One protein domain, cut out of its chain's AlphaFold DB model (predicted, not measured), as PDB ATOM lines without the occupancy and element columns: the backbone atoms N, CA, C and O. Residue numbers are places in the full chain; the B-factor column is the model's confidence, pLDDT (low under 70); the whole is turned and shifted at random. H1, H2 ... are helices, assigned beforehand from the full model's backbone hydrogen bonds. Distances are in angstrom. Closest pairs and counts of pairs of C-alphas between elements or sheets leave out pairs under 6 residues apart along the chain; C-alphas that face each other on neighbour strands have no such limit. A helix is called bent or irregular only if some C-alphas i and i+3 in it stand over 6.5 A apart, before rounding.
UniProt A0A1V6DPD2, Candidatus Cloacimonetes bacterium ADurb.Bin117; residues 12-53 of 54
ATOM      1  N   ALA A  12     286.035 234.700 259.956       77.50
ATOM      2  CA  ALA A  12     285.085 235.708 259.493       77.50
ATOM      3  C   ALA A  12     284.461 236.524 260.646       77.50
ATOM      4  O   ALA A  12     284.212 237.720 260.494       77.50
ATOM      5  N   GLY A  13     284.233 235.905 261.813       77.50
ATOM      6  CA  GLY A  13     283.719 236.605 262.995       77.50
ATOM      7  C   GLY A  13     284.749 237.543 263.630       77.50
ATOM      8  O   GLY A  13     284.399 238.626 264.093       77.50
ATOM      9  N   PHE A  14     286.022 237.148 263.599       80.44
ATOM     10  CA  PHE A  14     287.140 237.954 264.079       80.44
ATOM     11  C   PHE A  14     287.384 239.170 263.177       80.44
ATOM     12  O   PHE A  14     287.455 240.295 263.668       80.44
ATOM     13  N   GLU A  15     287.431 238.971 261.855       81.69
ATOM     14  CA  GLU A  15     287.569 240.076 260.899       81.69
ATOM     15  C   GLU A  15     286.409 241.068 261.032       81.69
ATOM     16  O   GLU A  15     286.643 242.270 261.114       81.69
ATOM     17  N   ALA A  16     285.166 240.587 261.140       84.44
ATOM     18  CA  ALA A  16     283.999 241.450 261.325       84.44
ATOM     19  C   ALA A  16     284.073 242.317 262.592       84.44
ATOM     20  O   ALA A  16     283.600 243.452 262.574       84.44
ATOM     21  N   ALA A  17     284.674 241.809 263.670       81.88
ATOM     22  CA  ALA A  17     284.854 242.556 264.911       81.88
ATOM     23  C   ALA A  17     285.961 243.621 264.822       81.88
ATOM     24  O   ALA A  17     285.903 244.625 265.527       81.88
ATOM     25  N   LEU A  18     286.949 243.423 263.945       81.69
ATOM     26  CA  LEU A  18     288.010 244.397 263.681       81.69
ATOM     27  C   LEU A  18     287.637 245.416 262.595       81.69
ATOM     28  O   LEU A  18     288.232 246.494 262.528       81.69
ATOM     29  N   ILE A  19     286.645 245.118 261.748       83.94
ATOM     30  CA  ILE A  19     286.139 246.064 260.747       83.94
ATOM     31  C   ILE A  19     285.538 247.284 261.454       83.94
ATOM     32  O   ILE A  19     284.524 247.207 262.140       83.94
ATOM     33  N   GLY A  20     286.161 248.444 261.233       83.12
ATOM     34  CA  GLY A  20     285.742 249.723 261.810       83.12
ATOM     35  C   GLY A  20     286.526 250.145 263.053       83.12
ATOM     36  O   GLY A  20     286.378 251.291 263.474       83.12
ATOM     37  N   VAL A  21     287.394 249.282 263.593       85.44
ATOM     38  CA  VAL A  21     288.318 249.665 264.666       85.44
ATOM     39  C   VAL A  21     289.372 250.623 264.097       85.44
ATOM     40  O   VAL A  21     289.960 250.347 263.044       85.44
ATOM     41  N   PRO A  22     289.629 251.766 264.751       85.69
ATOM     42  CA  PRO A  22     290.706 252.660 264.366       85.69
ATOM     43  C   PRO A  22     292.040 251.923 264.321       85.69
ATOM     44  O   PRO A  22     292.412 251.215 265.250       85.69
ATOM     45  N   HIS A  23     292.792 252.140 263.244       84.19
ATOM     46  CA  HIS A  23     294.113 251.550 263.034       84.19
ATOM     47  C   HIS A  23     295.163 252.228 263.939       84.19
ATOM     48  O   HIS A  23     296.030 252.987 263.498       84.19
ATOM     49  N   ARG A  24     295.006 252.044 265.248       86.50
ATOM     50  CA  ARG A  24     295.834 252.582 266.324       86.50
ATOM     51  C   ARG A  24     296.183 251.428 267.240       86.50
ATOM     52  O   ARG A  24     295.304 250.663 267.607       86.50
ATOM     53  N   GLU A  25     297.445 251.349 267.650       85.50
ATOM     54  CA  GLU A  25     297.932 250.261 268.503       85.50
ATOM     55  C   GLU A  25     297.057 250.056 269.751       85.50
ATOM     56  O   GLU A  25     296.728 248.928 270.099       85.50
ATOM     57  N   THR A  26     296.642 251.146 270.400       87.50
ATOM     58  CA  THR A  26     295.821 251.107 271.615       87.50
ATOM     59  C   THR A  26     294.433 250.522 271.352       87.50
ATOM     60  O   THR A  26     294.031 249.595 272.042       87.50
ATOM     61  N   GLU A  27     293.745 251.009 270.316       88.88
ATOM     62  CA  GLU A  27     292.386 250.575 269.953       88.88
ATOM     63  C   GLU A  27     292.381 249.139 269.414       88.88
ATOM     64  O   GLU A  27     291.511 248.346 269.758       88.88
ATOM     65  N   LEU A  28     293.384 248.775 268.606       86.94
ATOM     66  CA  LEU A  28     293.565 247.407 268.121       86.94
ATOM     67  C   LEU A  28     293.840 246.454 269.282       86.94
ATOM     68  O   LEU A  28     293.233 245.393 269.339       86.94
ATOM     69  N   ARG A  29     294.708 246.827 270.230       88.62
ATOM     70  CA  ARG A  29     294.968 246.009 271.421       88.62
ATOM     71  C   ARG A  29     293.701 245.821 272.252       88.62
ATOM     72  O   ARG A  29     293.415 244.691 272.624       88.62
ATOM     73  N   GLU A  30     292.928 246.879 272.490       88.75
ATOM     74  CA  GLU A  30     291.657 246.779 273.220       88.75
ATOM     75  C   GLU A  30     290.629 245.906 272.489       88.75
ATOM     76  O   GLU A  30     289.984 245.067 273.113       88.75
ATOM     77  N   ALA A  31     290.502 246.049 271.167       88.00
ATOM     78  CA  ALA A  31     289.609 245.217 270.365       88.00
ATOM     79  C   ALA A  31     290.034 243.740 270.362       88.00
ATOM     80  O   ALA A  31     289.188 242.851 270.445       88.00
ATOM     81  N   LEU A  32     291.341 243.474 270.299       86.69
ATOM     82  CA  LEU A  32     291.904 242.129 270.376       86.69
ATOM     83  C   LEU A  32     291.716 241.515 271.771       86.69
ATOM     84  O   LEU A  32     291.332 240.355 271.851       86.69
ATOM     85  N   ASP A  33     291.923 242.275 272.851       87.38
ATOM     86  CA  ASP A  33     291.699 241.812 274.233       87.38
ATOM     87  C   ASP A  33     290.209 241.592 274.546       87.38
ATOM     88  O   ASP A  33     289.859 240.756 275.379       87.38
ATOM     89  N   ALA A  34     289.312 242.320 273.873       88.31
ATOM     90  CA  ALA A  34     287.869 242.112 273.979       88.31
ATOM     91  C   ALA A  34     287.387 240.844 273.249       88.31
ATOM     92  O   ALA A  34     286.270 240.376 273.496       88.31
ATOM     93  N   LEU A  35     288.201 240.288 272.348       84.69
ATOM     94  CA  LEU A  35     287.883 239.084 271.592       84.69
ATOM     95  C   LEU A  35     288.510 237.850 272.250       84.69
ATOM     96  O   LEU A  35     289.639 237.902 272.734       84.69
ATOM     97  N   PRO A  36     287.826 236.692 272.229       83.56
ATOM     98  CA  PRO A  36     288.409 235.444 272.701       83.56
ATOM     99  C   PRO A  36     289.407 234.911 271.662       83.56
ATOM    100  O   PRO A  36     289.109 233.961 270.939       83.56
ATOM    101  N   LEU A  37     290.587 235.537 271.566       83.19
ATOM    102  CA  LEU A  37     291.657 235.171 270.624       83.19
ATOM    103  C   LEU A  37     292.008 233.687 270.711       83.19
ATOM    104  O   LEU A  37     292.311 233.076 269.691       83.19
ATOM    105  N   GLU A  38     291.861 233.098 271.898       81.31
ATOM    106  CA  GLU A  38     292.085 231.677 272.134       81.31
ATOM    107  C   GLU A  38     291.234 230.749 271.268       81.31
ATOM    108  O   GLU A  38     291.684 229.688 270.835       81.31
ATOM    109  N   GLU A  39     290.017 231.175 270.944       80.00
ATOM    110  CA  GLU A  39     289.099 230.400 270.114       80.00
ATOM    111  C   GLU A  39     289.413 230.517 268.613       80.00
ATOM    112  O   GLU A  39     289.075 229.614 267.841       80.00
ATOM    113  N   TYR A  40     290.073 231.606 268.201       78.19
ATOM    114  CA  TYR A  40     290.402 231.911 266.801       78.19
ATOM    115  C   TYR A  40     291.845 231.569 266.419       78.19
ATOM    116  O   TYR A  40     292.121 231.248 265.269       78.19
ATOM    117  N   PHE A  41     292.776 231.651 267.363       77.75
ATOM    118  CA  PHE A  41     294.214 231.553 267.119       77.75
ATOM    119  C   PHE A  41     294.920 230.608 268.106       77.75
ATOM    120  O   PHE A  41     296.146 230.489 268.070       77.75
ATOM    121  N   GLY A  42     294.178 229.909 268.976       81.56
ATOM    122  CA  GLY A  42     294.767 229.057 270.013       81.56
ATOM    123  C   GLY A  42     295.515 229.899 271.056       81.56
ATOM    124  O   GLY A  42     295.079 230.994 271.358       81.56
ATOM    125  N   PRO A  43     296.665 229.490 271.608       81.25
ATOM    126  CA  PRO A  43     297.340 230.217 272.699       81.25
ATOM    127  C   PRO A  43     297.960 231.584 272.304       81.25
ATOM    128  O   PRO A  43     298.897 232.042 272.954       81.25
ATOM    129  N   ALA A  44     297.492 232.217 271.228       82.19
ATOM    130  CA  ALA A  44     297.946 233.516 270.758       82.19
ATOM    131  C   ALA A  44     297.366 234.660 271.597       82.19
ATOM    132  O   ALA A  44     296.199 234.642 271.997       82.19
ATOM    133  N   THR A  45     298.176 235.695 271.803       84.06
ATOM    134  CA  THR A  45     297.776 236.894 272.543       84.06
ATOM    135  C   THR A  45     297.618 238.101 271.622       84.06
ATOM    136  O   THR A  45     298.093 238.106 270.483       84.06
ATOM    137  N   SER A  46     296.994 239.172 272.123       84.50
ATOM    138  CA  SER A  46     296.900 240.442 271.398       84.50
ATOM    139  C   SER A  46     298.286 240.954 270.997       84.50
ATOM    140  O   SER A  46     298.435 241.490 269.908       84.50
ATOM    141  N   ALA A  47     299.323 240.700 271.803       84.19
ATOM    142  CA  ALA A  47     300.708 241.059 271.503       84.19
ATOM    143  C   ALA A  47     301.338 240.270 270.339       84.19
ATOM    144  O   ALA A  47     302.225 240.807 269.681       84.19
ATOM    145  N   ASP A  48     300.888 239.043 270.067       84.00
ATOM    146  CA  ASP A  48     301.350 238.252 268.916       84.00
ATOM    147  C   ASP A  48     300.703 238.724 267.606       84.00
ATOM    148  O   ASP A  48     301.322 238.664 266.544       84.00
ATOM    149  N   LEU A  49     299.460 239.212 267.683       81.56
ATOM    150  CA  LEU A  49     298.672 239.646 266.524       81.56
ATOM    151  C   LEU A  49     298.888 241.119 266.167       81.56
ATOM    152  O   LEU A  49     298.878 241.469 264.987       81.56
ATOM    153  N   LEU A  50     299.116 241.976 267.167       83.94
ATOM    154  CA  LEU A  50     299.318 243.415 266.988       83.94
ATOM    155  C   LEU A  50     300.382 243.749 265.927       83.94
ATOM    156  O   LEU A  50     300.071 244.564 265.067       83.94
ATOM    157  N   PRO A  51     301.571 243.105 265.897       82.50
ATOM    158  CA  PRO A  51     302.608 243.380 264.901       82.50
ATOM    159  C   PRO A  51     302.216 242.990 263.471       82.50
ATOM    160  O   PRO A  51     302.834 243.465 262.529       82.50
ATOM    161  N   GLY A  52     301.240 242.094 263.294       78.56
ATOM    162  CA  GLY A  52     300.721 241.722 261.974       78.56
ATOM    163  C   GLY A  52     299.648 242.680 261.449       78.56
ATOM    164  O   GLY A  52     299.275 242.594 260.280       78.56
ATOM    165  N   LEU A  53     299.143 243.567 262.312       74.25
ATOM    166  CA  LEU A  53     298.065 244.511 262.026       74.25
ATOM    167  C   LEU A  53     298.549 245.962 261.886       74.25
ATOM    168  O   LEU A  53     297.719 246.792 261.534       74.25
TER     169      LEU A  53
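This is residues 12 to 53 of the 54 residues of a protein of Candidatus Cloacimonetes bacterium ADurb.Bin117 (UniProt A0A1V6DPD2). Four short helices gather in a small cluster: H2, the longest, and H4 pack on each other at a slant, H1 makes a loose hairpin with H2 and stays apart from H4, and H3 lies past the end of H2 at residue 33. The contacts of H1 and H3 are few. The printed part has 42 residues, in the order H1, H2, H3, H4, with no named strand; the class is all helix. It is compact, with a radius of gyration of the C-alphas of 9.4 A, and rounded, spanning 24 by 20 by 16 A.

H2, residues 25 to 33, touches H4, residues 46 to 53, closest at the C-alphas of Leu 32 and Ser 46, 5.4 A apart. They run opposite ways at a steep tilt of 53 degrees. H1, residues 12 to 18, only just touches H2, with 3 pairs of C-alphas within 8 A, the closest being Leu 18 and Ala 31 at 6.9 A. These two form a helical hairpin, running opposite ways at a steep tilt of 40 degrees. H1 and H4 are apart. H3, residues 37 to 41, is close to but not clearly touching H1, with the closest C-alphas, Phe 14 and Tyr 40, 7.4 A apart. H3 and H4 are also close but not clearly touching, the closest C-alphas being Leu 37 and Ser 46 at 7.5 A. H2 and H3 meet only through their link. In H1, H2 and H3 every O i to N i+4 pair is within hydrogen-bond range; in H4 2 of 4 are.

H2 measures 12.0 A from C-alpha 25 at (297.932, 250.261, 268.503) to C-alpha 33. H1 begins at C-alpha 12 (285.085, 235.708, 259.493) and is 10.1 A long; H3 is 5.6 A. H4, 10.3 A, ends at C-alpha 53 (298.065, 244.511, 262.026) and is only just irregular: C-alphas 48 and 51 are 6.6 A apart.

The farthest C-alphas, Gly 20 and Pro 43, are 25.2 A apart. The printed part has no cut and no long link. Its mean pLDDT is 83.4, and no printed residue is under 70.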